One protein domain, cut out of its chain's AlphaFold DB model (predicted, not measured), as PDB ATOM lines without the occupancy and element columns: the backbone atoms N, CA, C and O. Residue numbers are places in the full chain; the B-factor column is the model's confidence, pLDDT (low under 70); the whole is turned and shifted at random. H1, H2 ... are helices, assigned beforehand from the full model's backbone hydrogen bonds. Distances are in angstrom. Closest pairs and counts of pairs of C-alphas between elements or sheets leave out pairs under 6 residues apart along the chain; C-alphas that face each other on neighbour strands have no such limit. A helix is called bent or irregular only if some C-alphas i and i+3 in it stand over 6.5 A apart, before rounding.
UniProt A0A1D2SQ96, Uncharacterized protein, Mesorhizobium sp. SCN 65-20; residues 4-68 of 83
ATOM      1  N   PHE A   4     -38.429  59.889  31.417       69.00
ATOM      2  CA  PHE A   4     -38.790  59.043  32.558       69.00
ATOM      3  C   PHE A   4     -38.286  59.559  33.914       69.00
ATOM      4  O   PHE A   4     -38.985  59.455  34.921       69.00
ATOM      5  N   GLY A   5     -37.077  60.124  33.958       75.06
ATOM      6  CA  GLY A   5     -36.515  60.697  35.181       75.06
ATOM      7  C   GLY A   5     -37.274  61.942  35.635       75.06
ATOM      8  O   GLY A   5     -37.439  62.160  36.833       75.06
ATOM      9  N   GLU A   6     -37.784  62.724  34.684       77.81
ATOM     10  CA  GLU A   6     -38.609  63.896  34.973       77.81
ATOM     11  C   GLU A   6     -39.997  63.503  35.489       77.81
ATOM     12  O   GLU A   6     -40.469  64.059  36.479       77.81
ATOM     13  N   VAL A   7     -40.622  62.482  34.899       77.75
ATOM     14  CA  VAL A   7     -41.901  61.947  35.388       77.75
ATOM     15  C   VAL A   7     -41.762  61.373  36.801       77.75
ATOM     16  O   VAL A   7     -42.608  61.651  37.649       77.75
ATOM     17  N   MET A   8     -40.688  60.635  37.101       82.56
ATOM     18  CA  MET A   8     -40.434  60.132  38.460       82.56
ATOM     19  C   MET A   8     -40.264  61.267  39.472       82.56
ATOM     20  O   MET A   8     -40.877  61.226  40.535       82.56
ATOM     21  N   ARG A   9     -39.497  62.313  39.129       82.12
ATOM     22  CA  ARG A   9     -39.357  63.502  39.988       82.12
ATOM     23  C   ARG A   9     -40.695  64.185  40.251       82.12
ATOM     24  O   ARG A   9     -40.976  64.534  41.391       82.12
ATOM     25  N   ARG A  10     -41.518  64.361  39.215       85.81
ATOM     26  CA  ARG A  10     -42.825  65.029  39.318       85.81
ATOM     27  C   ARG A  10     -43.866  64.218  40.087       85.81
ATOM     28  O   ARG A  10     -44.712  64.804  40.749       85.81
ATOM     29  N   THR A  11     -43.833  62.892  39.975       85.56
ATOM     30  CA  THR A  11     -44.823  61.990  40.596       85.56
ATOM     31  C   THR A  11     -44.400  61.468  41.968       85.56
ATOM     32  O   THR A  11     -45.235  60.943  42.697       85.56
ATOM     33  N   GLY A  12     -43.115  61.577  42.327       89.44
ATOM     34  CA  GLY A  12     -42.561  61.003  43.558       89.44
ATOM     35  C   GLY A  12     -42.514  59.470  43.562       89.44
ATOM     36  O   GLY A  12     -42.248  58.870  44.603       89.44
ATOM     37  N   LEU A  13     -42.783  58.818  42.425       89.69
ATOM     38  CA  LEU A  13     -42.837  57.363  42.355       89.69
ATOM     39  C   LEU A  13     -41.431  56.749  42.437       89.69
ATOM     40  O   LEU A  13     -40.546  57.139  41.667       89.69
ATOM     41  N   PRO A  14     -41.220  55.737  43.302       90.31
ATOM     42  CA  PRO A  14     -39.976  54.982  43.314       90.31
ATOM     43  C   PRO A  14     -39.729  54.296  41.959       90.31
ATOM     44  O   PRO A  14     -40.682  53.784  41.360       90.31
ATOM     45  N   PRO A  15     -38.469  54.171  41.501       85.94
ATOM     46  CA  PRO A  15     -38.154  53.568  40.204       85.94
ATOM     47  C   PRO A  15     -38.789  52.191  39.985       85.94
ATOM     48  O   PRO A  15     -39.361  51.925  38.932       85.94
ATOM     49  N   MET A  16     -38.780  51.325  41.000       90.69
ATOM     50  CA  MET A  16     -39.373  49.988  40.881       90.69
ATOM     51  C   MET A  16     -40.903  49.986  40.801       90.69
ATOM     52  O   MET A  16     -41.474  49.054  40.234       90.69
ATOM     53  N   VAL A  17     -41.578  51.018  41.314       90.81
ATOM     54  CA  VAL A  17     -43.028  51.179  41.120       90.81
ATOM     55  C   VAL A  17     -43.313  51.488  39.656       90.81
ATOM     56  O   VAL A  17     -44.177  50.861  39.049       90.81
ATOM     57  N   VAL A  18     -42.523  52.377  39.060       87.88
ATOM     58  CA  VAL A  18     -42.622  52.709  37.638       87.88
ATOM     59  C   VAL A  18     -42.326  51.495  36.751       87.88
ATOM     60  O   VAL A  18     -43.089  51.218  35.826       87.88
ATOM     61  N   MET A  19     -41.291  50.708  37.063       90.31
ATOM     62  CA  MET A  19     -40.984  49.477  36.316       90.31
ATOM     63  C   MET A  19     -42.109  48.438  36.417       90.31
ATOM     64  O   MET A  19     -42.422  47.767  35.435       90.31
ATOM     65  N   ARG A  20     -42.767  48.324  37.579       92.06
ATOM     66  CA  ARG A  20     -43.925  47.434  37.755       92.06
ATOM     67  C   ARG A  20     -45.125  47.886  36.921       92.06
ATOM     68  O   ARG A  20     -45.751  47.046  36.281       92.06
ATOM     69  N   LEU A  21     -45.422  49.186  36.902       91.25
ATOM     70  CA  LEU A  21     -46.485  49.751  36.065       91.25
ATOM     71  C   LEU A  21     -46.209  49.513  34.574       91.25
ATOM     72  O   LEU A  21     -47.104  49.105  33.838       91.25
ATOM     73  N   ALA A  22     -44.959  49.688  34.139       91.31
ATOM     74  CA  ALA A  22     -44.555  49.391  32.767       91.31
ATOM     75  C   ALA A  22     -44.757  47.905  32.419       91.31
ATOM     76  O   ALA A  22     -45.333  47.592  31.380       91.31
ATOM     77  N   ALA A  23     -44.361  46.985  33.306       94.19
ATOM     78  CA  ALA A  23     -44.582  45.552  33.106       94.19
ATOM     79  C   ALA A  23     -46.078  45.194  33.020       94.19
ATOM     80  O   ALA A  23     -46.472  44.383  32.183       94.19
ATOM     81  N   GLN A  24     -46.927  45.825  33.837       95.56
ATOM     82  CA  GLN A  24     -48.382  45.645  33.774       95.56
ATOM     83  C   GLN A  24     -48.965  46.128  32.441       95.56
ATOM     84  O   GLN A  24     -49.799  45.431  31.863       95.56
ATOM     85  N   ALA A  25     -48.506  47.278  31.938       95.62
ATOM     86  CA  ALA A  25     -48.926  47.805  30.643       95.62
ATOM     87  C   ALA A  25     -48.520  46.872  29.490       95.62
ATOM     88  O   ALA A  25     -49.353  46.528  28.656       95.62
ATOM     89  N   VAL A  26     -47.275  46.381  29.488       95.94
ATOM     90  CA  VAL A  26     -46.806  45.387  28.505       95.94
ATOM     91  C   VAL A  26     -47.649  44.111  28.568       95.94
ATOM     92  O   VAL A  26     -48.074  43.604  27.533       95.94
ATOM     93  N   GLY A  27     -47.960  43.618  29.770       96.25
ATOM     94  CA  GLY A  27     -48.822  42.448  29.942       96.25
ATOM     95  C   GLY A  27     -50.256  42.661  29.441       96.25
ATOM     96  O   GLY A  27     -50.871  41.719  28.944       96.25
ATOM     97  N   ALA A  28     -50.802  43.877  29.543       97.62
ATOM     98  CA  ALA A  28     -52.109  44.208  28.971       97.62
ATOM     99  C   ALA A  28     -52.080  44.163  27.436       97.62
ATOM    100  O   ALA A  28     -52.894  43.458  26.843       97.62
ATOM    101  N   ILE A  29     -51.081  44.801  26.819       96.44
ATOM    102  CA  ILE A  29     -50.874  44.786  25.362       96.44
ATOM    103  C   ILE A  29     -50.702  43.351  24.850       96.44
ATOM    104  O   ILE A  29     -51.276  42.985  23.824       96.44
ATOM    105  N   TYR A  30     -49.944  42.518  25.572       96.06
ATOM    106  CA  TYR A  30     -49.784  41.105  25.234       96.06
ATOM    107  C   TYR A  30     -51.133  40.379  25.195       96.06
ATOM    108  O   TYR A  30     -51.436  39.715  24.207       96.06
ATOM    109  N   ARG A  31     -51.966  40.531  26.235       95.62
ATOM    110  CA  ARG A  31     -53.277  39.864  26.295       95.62
ATOM    111  C   ARG A  31     -54.216  40.330  25.190       95.62
ATOM    112  O   ARG A  31     -54.897  39.497  24.605       95.62
ATOM    113  N   GLU A  32     -54.245  41.626  24.899       94.81
ATOM    114  CA  GLU A  32     -55.039  42.176  23.792       94.81
ATOM    115  C   GLU A  32     -54.579  41.607  22.447       94.81
ATOM    116  O   GLU A  32     -55.396  41.145  21.649       94.81
ATOM    117  N   SER A  33     -53.263  41.553  22.233       93.81
ATOM    118  CA  SER A  33     -52.677  40.953  21.033       93.81
ATOM    119  C   SER A  33     -53.033  39.468  20.930       93.81
ATOM    120  O   SER A  33     -53.474  39.020  19.877       93.81
ATOM    121  N   ALA A  34     -52.895  38.701  22.013       94.12
ATOM    122  CA  ALA A  34     -53.216  37.277  22.034       94.12
ATOM    123  C   ALA A  34     -54.711  37.011  21.787       94.12
ATOM    124  O   ALA A  34     -55.073  36.094  21.045       94.12
ATOM    125  N   ALA A  35     -55.586  37.849  22.348       92.56
ATOM    126  CA  ALA A  35     -57.024  37.774  22.125       92.56
ATOM    127  C   ALA A  35     -57.388  38.011  20.652       92.56
ATOM    128  O   ALA A  35     -58.209  37.277  20.112       92.56
ATOM    129  N   ALA A  36     -56.725  38.954  19.972       92.50
ATOM    130  CA  ALA A  36     -56.925  39.202  18.539       92.50
ATOM    131  C   ALA A  36     -56.509  38.023  17.633       92.50
ATOM    132  O   ALA A  36     -56.849  37.997  16.451       92.50
ATOM    133  N   HIS A  37     -55.772  37.047  18.167       93.56
ATOM    134  CA  HIS A  37     -55.353  35.830  17.464       93.56
ATOM    135  C   HIS A  37     -56.132  34.590  17.925       93.56
ATOM    136  O   HIS A  37     -55.794  33.468  17.557       93.56
ATOM    137  N   SER A  38     -57.185  34.786  18.722       85.62
ATOM    138  CA  SER A  38     -58.079  33.734  19.194       85.62
ATOM    139  C   SER A  38     -59.475  33.912  18.588       85.62
ATOM    140  O   SER A  38     -59.979  35.027  18.491       85.62
ATOM    141  N   GLY A  39     -60.139  32.810  18.230       80.81
ATOM    142  CA  GLY A  39     -61.523  32.823  17.735       80.81
ATOM    143  C   GLY A  39     -61.660  32.815  16.209       80.81
ATOM    144  O   GLY A  39     -60.696  32.598  15.480       80.81
ATOM    145  N   SER A  40     -62.895  32.987  15.729       77.25
ATOM    146  CA  SER A  40     -63.262  32.838  14.311       77.25
ATOM    147  C   SER A  40     -62.714  33.940  13.402       77.25
ATOM    148  O   SER A  40     -62.460  33.670  12.234       77.25
ATOM    149  N   ASP A  41     -62.486  35.137  13.949       82.25
ATOM    150  CA  ASP A  41     -61.931  36.298  13.237       82.25
ATOM    151  C   ASP A  41     -60.466  36.556  13.627       82.25
ATOM    152  O   ASP A  41     -60.001  37.696  13.665       82.25
ATOM    153  N   ALA A  42     -59.737  35.488  13.972       86.31
ATOM    154  CA  ALA A  42     -58.337  35.590  14.356       86.31
ATOM    155  C   ALA A  42     -57.499  36.231  13.239       86.31
ATOM    156  O   ALA A  42     -57.624  35.900  12.057       86.31
ATOM    157  N   CYS A  43     -56.600  37.131  13.634       86.69
ATOM    158  CA  CYS A  43     -55.642  37.746  12.727       86.69
ATOM    159  C   CYS A  43     -54.842  36.667  11.958       86.69
ATOM    160  O   CYS A  43     -54.232  35.792  12.578       86.69
ATOM    161  N   PRO A  44     -54.766  36.735  10.613       87.81
ATOM    162  CA  PRO A  44     -54.159  35.685   9.797       87.81
ATOM    163  C   PRO A  44     -52.626  35.790   9.698       87.81
ATOM    164  O   PRO A  44     -52.025  35.143   8.846       87.81
ATOM    165  N   CYS A  45     -51.967  36.609  10.528       91.62
ATOM    166  CA  CYS A  45     -50.526  36.870  10.405       91.62
ATOM    167  C   CYS A  45     -49.626  35.668  10.756       91.62
ATOM    168  O   CYS A  45     -48.417  35.727  10.545       91.62
ATOM    169  N   GLY A  46     -50.205  34.583  11.279       88.12
ATOM    170  CA  GLY A  46     -49.506  33.329  11.567       88.12
ATOM    171  C   GLY A  46     -48.836  33.266  12.940       88.12
ATOM    172  O   GLY A  46     -48.298  32.218  13.295       88.12
ATOM    173  N   TRP A  47     -48.886  34.336  13.738       92.25
ATOM    174  CA  TRP A  47     -48.493  34.265  15.145       92.25
ATOM    175  C   TRP A  47     -49.568  33.530  15.958       92.25
ATOM    176  O   TRP A  47     -50.742  33.894  15.924       92.25
ATOM    177  N   CYS A  48     -49.156  32.487  16.682       93.06
ATOM    178  CA  CYS A  48     -50.004  31.720  17.590       93.06
ATOM    179  C   CYS A  48     -49.529  31.980  19.028       93.06
ATOM    180  O   CYS A  48     -48.404  31.586  19.353       93.06
ATOM    181  N   PRO A  49     -50.331  32.652  19.873       93.88
ATOM    182  CA  PRO A  49     -49.924  32.989  21.231       93.88
ATOM    183  C   PRO A  49     -49.592  31.740  22.048       93.88
ATOM    184  O   PRO A  49     -50.389  30.805  22.138       93.88
ATOM    185  N   HIS A  50     -48.431  31.744  22.692       95.56
ATOM    186  CA  HIS A  50     -48.012  30.706  23.623       95.56
ATOM    187  C   HIS A  50     -47.420  31.376  24.862       95.56
ATOM    188  O   HIS A  50     -46.202  31.491  25.000       95.56
ATOM    189  N   GLU A  51     -48.292  31.745  25.803       94.25
ATOM    190  CA  GLU A  51     -47.988  32.597  26.965       94.25
ATOM    191  C   GLU A  51     -46.625  32.330  27.596       94.25
ATOM    192  O   GLU A  51     -45.793  33.226  27.670       94.25
ATOM    193  N   ARG A  52     -46.337  31.084  27.980       96.44
ATOM    194  CA  ARG A  52     -45.057  30.763  28.620       96.44
ATOM    195  C   ARG A  52     -43.836  31.085  27.746       96.44
ATOM    196  O   ARG A  52     -42.903  31.715  28.227       96.44
ATOM    197  N   ALA A  53     -43.858  30.681  26.478       97.00
ATOM    198  CA  ALA A  53     -42.753  30.897  25.550       97.00
ATOM    199  C   ALA A  53     -42.620  32.381  25.175       97.00
ATOM    200  O   ALA A  53     -41.510  32.906  25.119       97.00
ATOM    201  N   ASP A  54     -43.744  33.075  24.987       96.25
ATOM    202  CA  ASP A  54     -43.760  34.507  24.685       96.25
ATOM    203  C   ASP A  54     -43.194  35.335  25.851       96.25
ATOM    204  O   ASP A  54     -42.390  36.246  25.645       96.25
ATOM    205  N   ILE A  55     -43.558  34.996  27.093       95.19
ATOM    206  CA  ILE A  55     -43.015  35.645  28.292       95.19
ATOM    207  C   ILE A  55     -41.512  35.374  28.434       95.19
ATOM    208  O   ILE A  55     -40.763  36.298  28.760       95.19
ATOM    209  N   ASP A  56     -41.038  34.162  28.137       97.12
ATOM    210  CA  ASP A  56     -39.603  33.845  28.139       97.12
ATOM    211  C   ASP A  56     -38.830  34.683  27.099       97.12
ATOM    212  O   ASP A  56     -37.739  35.201  27.384       97.12
ATOM    213  N   VAL A  57     -39.410  34.896  25.912       96.38
ATOM    214  CA  VAL A  57     -38.859  35.782  24.871       96.38
ATOM    215  C   VAL A  57     -38.804  37.233  25.354       96.38
ATOM    216  O   VAL A  57     -37.770  37.889  25.205       96.38
ATOM    217  N   LEU A  58     -39.872  37.736  25.981       94.88
ATOM    218  CA  LEU A  58     -39.918  39.095  26.530       94.88
ATOM    219  C   LEU A  58     -38.884  39.298  27.647       94.88
ATOM    220  O   LEU A  58     -38.163  40.299  27.646       94.88
ATOM    221  N   CYS A  59     -38.746  38.335  28.561       95.00
ATOM    222  CA  CYS A  59     -37.721  38.348  29.607       95.00
ATOM    223  C   CYS A  59     -36.305  38.358  29.015       95.00
ATOM    224  O   CYS A  59     -35.438  39.113  29.469       95.00
ATOM    225  N   SER A  60     -36.072  37.562  27.969       95.31
ATOM    226  CA  SER A  60     -34.790  37.509  27.260       95.31
ATOM    227  C   SER A  60     -34.471  38.835  26.566       95.31
ATOM    228  O   SER A  60     -33.354  39.344  26.680       95.31
ATOM    229  N   ALA A  61     -35.457  39.444  25.903       94.12
ATOM    230  CA  ALA A  61     -35.315  40.743  25.254       94.12
ATOM    231  C   ALA A  61     -35.016  41.861  26.265       94.12
ATOM    232  O   ALA A  61     -34.111  42.669  26.035       94.12
ATOM    233  N   LEU A  62     -35.718  41.877  27.405       92.94
ATOM    234  CA  LEU A  62     -35.473  42.823  28.494       92.94
ATOM    235  C   LEU A  62     -34.062  42.656  29.071       92.94
ATOM    236  O   LEU A  62     -33.332  43.633  29.224       92.94
ATOM    237  N   THR A  63     -33.643  41.414  29.319       93.56
ATOM    238  CA  THR A  63     -32.292  41.097  29.801       93.56
ATOM    239  C   THR A  63     -31.229  41.592  28.817       93.56
ATOM    240  O   THR A  63     -30.287  42.281  29.208       93.56
ATOM    241  N   ALA A  64     -31.407  41.332  27.519       90.50
ATOM    242  CA  ALA A  64     -30.497  41.803  26.477       90.50
ATOM    243  C   ALA A  64     -30.461  43.338  26.355       90.50
ATOM    244  O   ALA A  64     -29.415  43.910  26.039       90.50
ATOM    245  N   ALA A  65     -31.583  44.021  26.596       87.56
ATOM    246  CA  ALA A  65     -31.639  45.480  26.628       87.56
ATOM    247  C   ALA A  65     -30.851  46.058  27.816       87.56
ATOM    248  O   ALA A  65     -30.148  47.050  27.643       87.56
ATOM    249  N   CYS A  66     -30.899  45.407  28.981       86.75
ATOM    250  CA  CYS A  66     -30.133  45.805  30.166       86.75
ATOM    251  C   CYS A  66     -28.621  45.550  30.029       86.75
ATOM    252  O   CYS A  66     -27.824  46.315  30.562       86.75
ATOM    253  N   ILE A  67     -28.215  44.491  29.319       85.00
ATOM    254  CA  ILE A  67     -26.795  44.140  29.118       85.00
ATOM    255  C   ILE A  67     -26.114  45.069  28.096       85.00
ATOM    256  O   ILE A  67     -24.897  45.268  28.139       85.00
ATOM    257  N   ARG A  68     -26.868  45.663  27.161       59.72
ATOM    258  CA  ARG A  68     -26.305  46.538  26.125       59.72
ATOM    259  C   ARG A  68     -25.927  47.919  26.664       59.72
ATOM    260  O   ARG A  68     -26.658  48.880  26.470       59.72
TER     261      ARG A  68
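This is residues 4 to 68 of the 83 residues of an uncharacterized protein of Mesorhizobium sp. SCN 65-20 (UniProt A0A1D2SQ96). One long helix, H2, makes most of the length, with the short helix H1 turned across its first end; from its other end a long looping link folds back to H3, which runs back and away from H2 as the second arm of an open, loose V. The two arms come near each other but do not form a close-packed core, and residues 59 to 68, of which 59 to 67 belong to H3, stick out. The printed part has 65 residues with three named helices, in the order H1, H2, H3, and no named strand; the class is all helix. The whole is loose, with a radius of gyration of the C-alphas of 15.5 A, and elongated, with spans of 46 by 26 by 17 A.

Begin at H2, residues 15 to 35, the longest helix by residues. Look just before it for H1, residues 4 to 11: the two are close but not clearly touching, with 2 pairs of C-alphas within 8 A. Their closest C-alphas, those of Met 8 and Pro 15, are 7.2 A apart. The lines of H1 and H2 are only just about perpendicular, at 71 degrees. Then go to H3, residues 51 to 67: H2 and H3 are near each other, with no pair of C-alphas within 8 A but 7 pairs within 10 A. H1 and H3 are apart. Residues 19 to 25 of H2 stand free, as do residues 9 to 14, of which 9 to 11 belong to H1. In the backbones of H1, H2 and H3, every O i to N i+4 pair is within hydrogen-bond range.

Find C-alpha 15 at (-38.154, 53.568, 40.204); from there H2 runs 30.5 A to C-alpha 35 at (-57.024, 37.774, 22.125). H1 begins at C-alpha 4, at (-38.790, 59.043, 32.558), and measures 10.5 A from its first to its last C-alpha. H3 covers 24.2 A from C-alpha 51 to C-alpha 67, at (-26.795, 44.140, 29.118). No helix is bent or irregular.

The two C-alphas farthest apart are those of Arg 9 and Ser 40, at 46.6 A. The link from H1 to H2 is tight, with 3 residues, and the link from H2 to H3 is long: follow residues 36 to 50, whose C-alphas lie 14 to 25 A from the mean of all C-alphas. The printed part, residues 4 to 68, has no cut. The mean pLDDT of the printed part is 89.8, and residues 4 and 68 are under 70.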